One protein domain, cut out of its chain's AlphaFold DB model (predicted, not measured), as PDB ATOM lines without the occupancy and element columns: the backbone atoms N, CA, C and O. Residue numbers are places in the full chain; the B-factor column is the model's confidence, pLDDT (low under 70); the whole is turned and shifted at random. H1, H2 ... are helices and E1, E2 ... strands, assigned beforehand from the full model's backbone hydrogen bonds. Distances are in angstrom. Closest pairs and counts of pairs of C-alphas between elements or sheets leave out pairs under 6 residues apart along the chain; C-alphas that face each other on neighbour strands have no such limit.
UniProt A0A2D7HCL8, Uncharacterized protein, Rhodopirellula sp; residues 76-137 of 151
ATOM      1  N   ASN A  76      94.436 127.857 187.568       54.38
ATOM      2  CA  ASN A  76      93.309 126.955 187.865       54.38
ATOM      3  C   ASN A  76      93.096 126.734 189.374       54.38
ATOM      4  O   ASN A  76      91.974 126.483 189.808       54.38
ATOM      5  N   ALA A  77      94.153 126.853 190.181       57.50
ATOM      6  CA  ALA A  77      94.092 126.785 191.639       57.50
ATOM      7  C   ALA A  77      94.491 128.119 192.294       57.50
ATOM      8  O   ALA A  77      95.374 128.830 191.810       57.50
ATOM      9  N   GLN A  78      93.869 128.448 193.431       58.00
ATOM     10  CA  GLN A  78      94.230 129.627 194.221       58.00
ATOM     11  C   GLN A  78      95.659 129.473 194.762       58.00
ATOM     12  O   GLN A  78      95.948 128.588 195.566       58.00
ATOM     13  N   MET A  79      96.562 130.335 194.306       63.09
ATOM     14  CA  MET A  79      97.958 130.355 194.737       63.09
ATOM     15  C   MET A  79      98.136 131.183 196.009       63.09
ATOM     16  O   MET A  79      97.412 132.148 196.254       63.09
ATOM     17  N   TYR A  80      99.138 130.816 196.808       56.25
ATOM     18  CA  TYR A  80      99.565 131.605 197.961       56.25
ATOM     19  C   TYR A  80      99.947 133.028 197.530       56.25
ATOM     20  O   TYR A  80     100.639 133.220 196.525       56.25
ATOM     21  N   LEU A  81      99.508 134.009 198.318       59.78
ATOM     22  CA  LEU A  81      99.855 135.415 198.134       59.78
ATOM     23  C   LEU A  81     101.372 135.608 198.190       59.78
ATOM     24  O   LEU A  81     102.063 134.955 198.975       59.78
ATOM     25  N   SER A  82     101.879 136.542 197.384       56.72
ATOM     26  CA  SER A  82     103.265 136.983 197.491       56.72
ATOM     27  C   SER A  82     103.593 137.376 198.939       56.72
ATOM     28  O   SER A  82     102.768 138.012 199.593       56.72
ATOM     29  N   PRO A  83     104.804 137.073 199.436       57.25
ATOM     30  CA  PRO A  83     105.192 137.364 200.819       57.25
ATOM     31  C   PRO A  83     105.256 138.867 201.149       57.25
ATOM     32  O   PRO A  83     105.397 139.226 202.313       57.25
ATOM     33  N   MET A  84     105.155 139.748 200.147       59.09
ATOM     34  CA  MET A  84     105.000 141.188 200.348       59.09
ATOM     35  C   MET A  84     103.520 141.587 200.225       59.09
ATOM     36  O   MET A  84     102.855 141.109 199.299       59.09
ATOM     37  N   PRO A  85     103.006 142.472 201.102       58.72
ATOM     38  CA  PRO A  85     101.635 142.953 201.010       58.72
ATOM     39  C   PRO A  85     101.455 143.776 199.730       58.72
ATOM     40  O   PRO A  85     101.971 144.887 199.614       58.72
ATOM     41  N   VAL A  86     100.716 143.226 198.767       57.47
ATOM     42  CA  VAL A  86     100.227 143.965 197.598       57.47
ATOM     43  C   VAL A  86      98.826 144.484 197.933       57.47
ATOM     44  O   VAL A  86      98.005 143.707 198.427       57.47
ATOM     45  N   PRO A  87      98.527 145.775 197.708       66.06
ATOM     46  CA  PRO A  87      97.188 146.311 197.909       66.06
ATOM     47  C   PRO A  87      96.143 145.517 197.098       66.06
ATOM     48  O   PRO A  87      96.388 145.208 195.928       66.06
ATOM     49  N   PRO A  88      94.968 145.194 197.672       62.50
ATOM     50  CA  PRO A  88      93.980 144.284 197.067       62.50
ATOM     51  C   PRO A  88      93.427 144.766 195.714       62.50
ATOM     52  O   PRO A  88      92.876 143.991 194.938       62.50
ATOM     53  N   ASN A  89      93.594 146.051 195.424       70.69
ATOM     54  CA  ASN A  89      93.191 146.756 194.214       70.69
ATOM     55  C   ASN A  89      94.184 146.633 193.040       70.69
ATOM     56  O   ASN A  89      93.810 146.962 191.920       70.69
ATOM     57  N   VAL A  90      95.413 146.149 193.258       58.78
ATOM     58  CA  VAL A  90      96.455 146.045 192.208       58.78
ATOM     59  C   VAL A  90      96.525 144.636 191.590       58.78
ATOM     60  O   VAL A  90      97.201 144.415 190.590       58.78
ATOM     61  N   GLY A  91      95.748 143.686 192.120       55.31
ATOM     62  CA  GLY A  91      95.823 142.280 191.734       55.31
ATOM     63  C   GLY A  91      97.001 141.575 192.410       55.31
ATOM     64  O   GLY A  91      98.024 142.176 192.723       55.31
ATOM     65  N   HIS A  92      96.840 140.284 192.690       60.50
ATOM     66  CA  HIS A  92      97.866 139.499 193.369       60.50
ATOM     67  C   HIS A  92      98.909 138.993 192.370       60.50
ATOM     68  O   HIS A  92      98.561 138.450 191.321       60.50
ATOM     69  N   THR A  93     100.189 139.133 192.717       57.41
ATOM     70  CA  THR A  93     101.293 138.542 191.956       57.41
ATOM     71  C   THR A  93     101.533 137.117 192.436       57.41
ATOM     72  O   THR A  93     101.733 136.886 193.632       57.41
ATOM     73  N   PHE A  94     101.547 136.160 191.510       56.78
ATOM     74  CA  PHE A  94     101.766 134.750 191.812       56.78
ATOM     75  C   PHE A  94     103.114 134.268 191.268       56.78
ATOM     76  O   PHE A  94     103.425 134.469 190.096       56.78
ATOM     77  N   TYR A  95     103.911 133.598 192.105       60.34
ATOM     78  CA  TYR A  95     105.133 132.928 191.656       60.34
ATOM     79  C   TYR A  95     104.800 131.529 191.139       60.34
ATOM     80  O   TYR A  95     104.635 130.586 191.915       60.34
ATOM     81  N   THR A  96     104.694 131.402 189.818       59.97
ATOM     82  CA  THR A  96     104.411 130.133 189.126       59.97
ATOM     83  C   THR A  96     105.662 129.275 188.931       59.97
ATOM     84  O   THR A  96     105.564 128.093 188.619       59.97
ATOM     85  N   TYR A  97     106.851 129.840 189.163       62.91
ATOM     86  CA  TYR A  97     108.114 129.137 188.979       62.91
ATOM     87  C   TYR A  97     108.535 128.362 190.232       62.91
ATOM     88  O   TYR A  97     108.637 128.900 191.334       62.91
ATOM     89  N   GLN A  98     108.833 127.082 190.041       67.69
ATOM     90  CA  GLN A  98     109.061 126.085 191.090       67.69
ATOM     91  C   GLN A  98     110.120 126.417 192.159       67.69
ATOM     92  O   GLN A  98     109.830 126.220 193.345       67.69
ATOM     93  N   PRO A  99     111.310 126.947 191.808       68.75
ATOM     94  CA  PRO A  99     112.328 127.356 192.776       68.75
ATOM     95  C   PRO A  99     111.844 128.372 193.807       68.75
ATOM     96  O   PRO A  99     112.321 128.365 194.937       68.75
ATOM     97  N   PHE A 100     110.894 129.222 193.422       70.81
ATOM     98  CA  PHE A 100     110.357 130.290 194.258       70.81
ATOM     99  C   PHE A 100     108.847 130.158 194.437       70.81
ATOM    100  O   PHE A 100     108.160 131.147 194.688       70.81
ATOM    101  N   SER A 101     108.314 128.941 194.315       72.25
ATOM    102  CA  SER A 101     106.899 128.741 194.583       72.25
ATOM    103  C   SER A 101     106.629 128.997 196.070       72.25
ATOM    104  O   SER A 101     107.418 128.564 196.914       72.25
ATOM    105  N   PRO A 102     105.541 129.687 196.443       68.12
ATOM    106  CA  PRO A 102     105.372 130.137 197.822       68.12
ATOM    107  C   PRO A 102     105.302 128.992 198.842       68.12
ATOM    108  O   PRO A 102     105.724 129.160 199.981       68.12
ATOM    109  N   HIS A 103     104.829 127.808 198.439       70.94
ATOM    110  CA  HIS A 103     104.774 126.633 199.315       70.94
ATOM    111  C   HIS A 103     106.169 126.156 199.747       70.94
ATOM    112  O   HIS A 103     106.336 125.615 200.836       70.94
ATOM    113  N   HIS A 104     107.186 126.409 198.925       76.38
ATOM    114  CA  HIS A 104     108.580 126.157 199.262       76.38
ATOM    115  C   HIS A 104     109.121 127.207 200.253       76.38
ATOM    116  O   HIS A 104     109.994 126.908 201.057       76.38
ATOM    117  N   MET A 105     108.567 128.420 200.296       75.25
ATOM    118  CA  MET A 105     109.025 129.477 201.212       75.25
ATOM    119  C   MET A 105     108.540 129.310 202.662       75.25
ATOM    120  O   MET A 105     108.934 130.086 203.525       75.25
ATOM    121  N   LEU A 106     107.693 128.321 202.956       77.56
ATOM    122  CA  LEU A 106     107.165 128.107 204.309       77.56
ATOM    123  C   LEU A 106     108.182 127.448 205.252       77.56
ATOM    124  O   LEU A 106     108.160 127.701 206.454       77.56
ATOM    125  N   TYR A 107     109.081 126.617 204.718       79.75
ATOM    126  CA  TYR A 107     110.004 125.800 205.509       79.75
ATOM    127  C   TYR A 107     111.381 125.732 204.851       79.75
ATOM    128  O   TYR A 107     111.474 125.769 203.618       79.75
ATOM    129  N   PRO A 108     112.465 125.597 205.638       85.88
ATOM    130  CA  PRO A 108     113.783 125.402 205.067       85.88
ATOM    131  C   PRO A 108     113.801 124.100 204.263       85.88
ATOM    132  O   PRO A 108     113.381 123.051 204.748       85.88
ATOM    133  N   HIS A 109     114.283 124.162 203.029       84.38
ATOM    134  CA  HIS A 109     114.320 123.008 202.135       84.38
ATOM    135  C   HIS A 109     115.475 123.133 201.138       84.38
ATOM    136  O   HIS A 109     116.004 124.219 200.882       84.38
ATOM    137  N   GLN A 110     115.865 122.001 200.557       88.38
ATOM    138  CA  GLN A 110     116.833 121.932 199.468       88.38
ATOM    139  C   GLN A 110     116.254 121.069 198.352       88.38
ATOM    140  O   GLN A 110     116.234 119.846 198.461       88.38
ATOM    141  N   ASN A 111     115.813 121.711 197.274       83.69
ATOM    142  CA  ASN A 111     115.133 121.041 196.171       83.69
ATOM    143  C   ASN A 111     115.955 121.128 194.881       83.69
ATOM    144  O   ASN A 111     116.712 122.076 194.643       83.69
ATOM    145  N   ARG A 112     115.801 120.108 194.030       83.06
ATOM    146  CA  ARG A 112     116.359 120.069 192.677       83.06
ATOM    147  C   ARG A 112     115.217 119.953 191.677       83.06
ATOM    148  O   ARG A 112     114.509 118.953 191.652       83.06
ATOM    149  N   PHE A 113     115.090 120.972 190.843       76.94
ATOM    150  CA  PHE A 113     114.096 121.059 189.787       76.94
ATOM    151  C   PHE A 113     114.705 120.619 188.466       76.94
ATOM    152  O   PHE A 113     115.870 120.909 188.174       76.94
ATOM    153  N   HIS A 114     113.903 119.909 187.686       78.12
ATOM    154  CA  HIS A 114     114.280 119.344 186.403       78.12
ATOM    155  C   HIS A 114     113.286 119.869 185.376       78.12
ATOM    156  O   HIS A 114     112.103 119.553 185.461       78.12
ATOM    157  N   ASN A 115     113.755 120.687 184.439       71.38
ATOM    158  CA  ASN A 115     112.932 121.164 183.336       71.38
ATOM    159  C   ASN A 115     113.425 120.525 182.039       71.38
ATOM    160  O   ASN A 115     114.566 120.756 181.628       71.38
ATOM    161  N   HIS A 116     112.577 119.704 181.426       72.44
ATOM    162  CA  HIS A 116     112.873 119.036 180.168       72.44
ATOM    163  C   HIS A 116     112.449 119.946 179.013       72.44
ATOM    164  O   HIS A 116     111.281 120.307 178.908       72.44
ATOM    165  N   TYR A 117     113.390 120.317 178.148       66.88
ATOM    166  CA  TYR A 117     113.128 121.116 176.948       66.88
ATOM    167  C   TYR A 117     113.302 120.255 175.687       66.88
ATOM    168  O   TYR A 117     113.734 119.100 175.771       66.88
ATOM    169  N   ASP A 118     112.915 120.785 174.522       67.75
ATOM    170  CA  ASP A 118     112.937 120.065 173.239       67.75
ATOM    171  C   ASP A 118     112.216 118.706 173.301       67.75
ATOM    172  O   ASP A 118     112.765 117.673 172.914       67.75
ATOM    173  N   CYS A 119     110.997 118.679 173.852       63.53
ATOM    174  CA  CYS A 119     110.193 117.456 173.982       63.53
ATOM    175  C   CYS A 119     110.943 116.296 174.674       63.53
ATOM    176  O   CYS A 119     110.812 115.143 174.267       63.53
ATOM    177  N   GLY A 120     111.754 116.591 175.696       64.50
ATOM    178  CA  GLY A 120     112.505 115.580 176.448       64.50
ATOM    179  C   GLY A 120     113.914 115.296 175.924       64.50
ATOM    180  O   GLY A 120     114.582 114.412 176.456       64.50
ATOM    181  N   ARG A 121     114.397 116.034 174.913       67.25
ATOM    182  CA  ARG A 121     115.749 115.848 174.359       67.25
ATOM    183  C   ARG A 121     116.852 116.457 175.230       67.25
ATOM    184  O   ARG A 121     117.992 116.006 175.159       67.25
ATOM    185  N   GLY A 122     116.530 117.458 176.048       67.12
ATOM    186  CA  GLY A 122     117.469 118.099 176.969       67.12
ATOM    187  C   GLY A 122     116.836 118.375 178.330       67.12
ATOM    188  O   GLY A 122     115.617 118.468 178.446       67.12
ATOM    189  N   MET A 123     117.662 118.499 179.372       77.44
ATOM    190  CA  MET A 123     117.189 118.781 180.729       77.44
ATOM    191  C   MET A 123     118.032 119.858 181.405       77.44
ATOM    192  O   MET A 123     119.223 119.673 181.656       77.44
ATOM    193  N   ASN A 124     117.369 120.942 181.794       78.88
ATOM    194  CA  ASN A 124     117.922 121.950 182.684       78.88
ATOM    195  C   ASN A 124     117.710 121.525 184.137       78.88
ATOM    196  O   ASN A 124     116.625 121.081 184.523       78.88
ATOM    197  N   ARG A 125     118.759 121.665 184.948       78.88
ATOM    198  CA  ARG A 125     118.730 121.365 186.382       78.88
ATOM    199  C   ARG A 125     118.927 122.647 187.170       78.88
ATOM    200  O   ARG A 125     119.973 123.279 187.055       78.88
ATOM    201  N   THR A 126     117.975 122.960 188.037       82.44
ATOM    202  CA  THR A 126     118.062 124.114 188.934       82.44
ATOM    203  C   THR A 126     118.015 123.625 190.369       82.44
ATOM    204  O   THR A 126     117.081 122.939 190.774       82.44
ATOM    205  N   ARG A 127     119.035 123.960 191.159       85.69
ATOM    206  CA  ARG A 127     119.039 123.704 192.601       85.69
ATOM    207  C   ARG A 127     118.588 124.971 193.310       85.69
ATOM    208  O   ARG A 127     119.199 126.014 193.108       85.69
ATOM    209  N   ALA A 128     117.569 124.864 194.153       85.19
ATOM    210  CA  ALA A 128     117.173 125.950 195.037       85.19
ATOM    211  C   ALA A 128     117.246 125.481 196.485       85.19
ATOM    212  O   ALA A 128     116.845 124.364 196.820       85.19
ATOM    213  N   SER A 129     117.783 126.339 197.338       86.25
ATOM    214  CA  SER A 129     117.782 126.140 198.778       86.25
ATOM    215  C   SER A 129     117.141 127.347 199.425       86.25
ATOM    216  O   SER A 129     117.593 128.472 199.200       86.25
ATOM    217  N   TYR A 130     116.137 127.106 200.253       84.44
ATOM    218  CA  TYR A 130     115.564 128.128 201.107       84.44
ATOM    219  C   TYR A 130     115.966 127.842 202.544       84.44
ATOM    220  O   TYR A 130     115.862 126.714 203.026       84.44
ATOM    221  N   TYR A 131     116.454 128.872 203.220       86.44
ATOM    222  CA  TYR A 131     116.845 128.807 204.614       86.44
ATOM    223  C   TYR A 131     116.536 130.149 205.263       86.44
ATOM    224  O   TYR A 131     116.912 131.197 204.739       86.44
ATOM    225  N   TYR A 132     115.891 130.107 206.424       78.94
ATOM    226  CA  TYR A 132     115.787 131.250 207.315       78.94
ATOM    227  C   TYR A 132     116.450 130.874 208.647       78.94
ATOM    228  O   TYR A 132     116.243 129.760 209.125       78.94
ATOM    229  N   PRO A 133     117.280 131.746 209.245       81.12
ATOM    230  CA  PRO A 133     117.915 131.462 210.527       81.12
ATOM    231  C   PRO A 133     116.954 131.808 211.680       81.12
ATOM    232  O   PRO A 133     116.857 132.991 212.030       81.12
ATOM    233  N   PRO A 134     116.277 130.828 212.318       72.88
ATOM    234  CA  PRO A 134     115.278 131.117 213.348       72.88
ATOM    235  C   PRO A 134     115.894 131.869 214.534       72.88
ATOM    236  O   PRO A 134     115.361 132.877 214.978       72.88
ATOM    237  N   VAL A 135     117.084 131.459 214.987       78.94
ATOM    238  CA  VAL A 135     117.762 132.075 216.141       78.94
ATOM    239  C   VAL A 135     118.188 133.514 215.858       78.94
ATOM    240  O   VAL A 135     118.042 134.379 216.717       78.94
ATOM    241  N   ARG A 136     118.684 133.806 214.648       76.88
ATOM    242  CA  ARG A 136     119.110 135.170 214.291       76.88
ATOM    243  C   ARG A 136     117.919 136.109 214.145       76.88
ATOM    244  O   ARG A 136     118.030 137.263 214.543       76.88
ATOM    245  N   GLN A 137     116.798 135.627 213.603       77.12
ATOM    246  CA  GLN A 137     115.563 136.412 213.536       77.12
ATOM    247  C   GLN A 137     115.032 136.716 214.938       77.12
ATOM    248  O   GLN A 137     114.743 137.874 215.229       77.12
TER     249      GLN A 137
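What this domain is: This is residues 76 to 137 of the 151 residues of an uncharacterized protein of Rhodopirellula sp (UniProt A0A2D7HCL8). What would one see first? A wide loop with no named element, residues 76 to 101, leads through the short helix H1 into a slender two-stranded hairpin of E1 and E2, whose turn sticks out at residues 117 to 122, and the short helix H2 follows beyond the hairpin's open end. The loop itself also sticks out, at residues 85 to 91. What is it built of? The 62 residues printed hold two named helices and two named strands in the order H1, E1, E2, H2, the strands forming one antiparallel sheet of order E1 - E2; the class is mixed, helices and strands, with 27 residues, under half, in named elements. How is it spread? It is loose, with a radius of gyration of the C-alphas of 15.1 A, and flat, spanning 42 by 36 by 15 A.

How they stand to each other: What follows the first long stretch? H1, residues 102 to 106, has 0 of 1 O i to N i+4 pairs within hydrogen-bond range and 1 of 2 O i to N i+3 pairs. How do the two strands pair? E1, residues 109 to 117, and E2, residues 122 to 130, are antiparallel neighbours and a hairpin, with 161 degrees between their directions. N 109 and O 130 are within hydrogen-bond range at 3.0 A, and so are N 117 and O 122 at 2.9 A. Where are the helices? The closest C-alphas of H1 and E2 are those of Met 105 and Tyr 130, 6.7 A apart. H2, residues 134 to 137, is apart from H1 and E1, and is too short for any O i to N i+4 pair inside it.

Where its parts are: Where does the first helix begin? H1 begins with C-alpha 102 at (105.372, 130.137, 197.822) and is 7.0 A long from first to last C-alpha. How long are the strands? E1 measures 25.3 A and E2 26.2 A from first to last C-alpha; E1 begins with C-alpha 109 at (114.320, 123.008, 202.135). Where does the last element end? H2, 5.3 A long, ends with C-alpha 137 at (115.563, 136.412, 213.536).

The domain as a whole: How far does it reach? The two C-alphas farthest apart are those of Cys 119 and Val 135, at 45.3 A. Is anything missing, and are the links long? The printed part has no cut, and the links H1 to E1, E1 to E2 and E2 to H2 are tight. Where is confidence low? The mean pLDDT of the printed part is 70.5, and residues 76 to 88, 90 to 99, 102 and 117 to 122 are under 70.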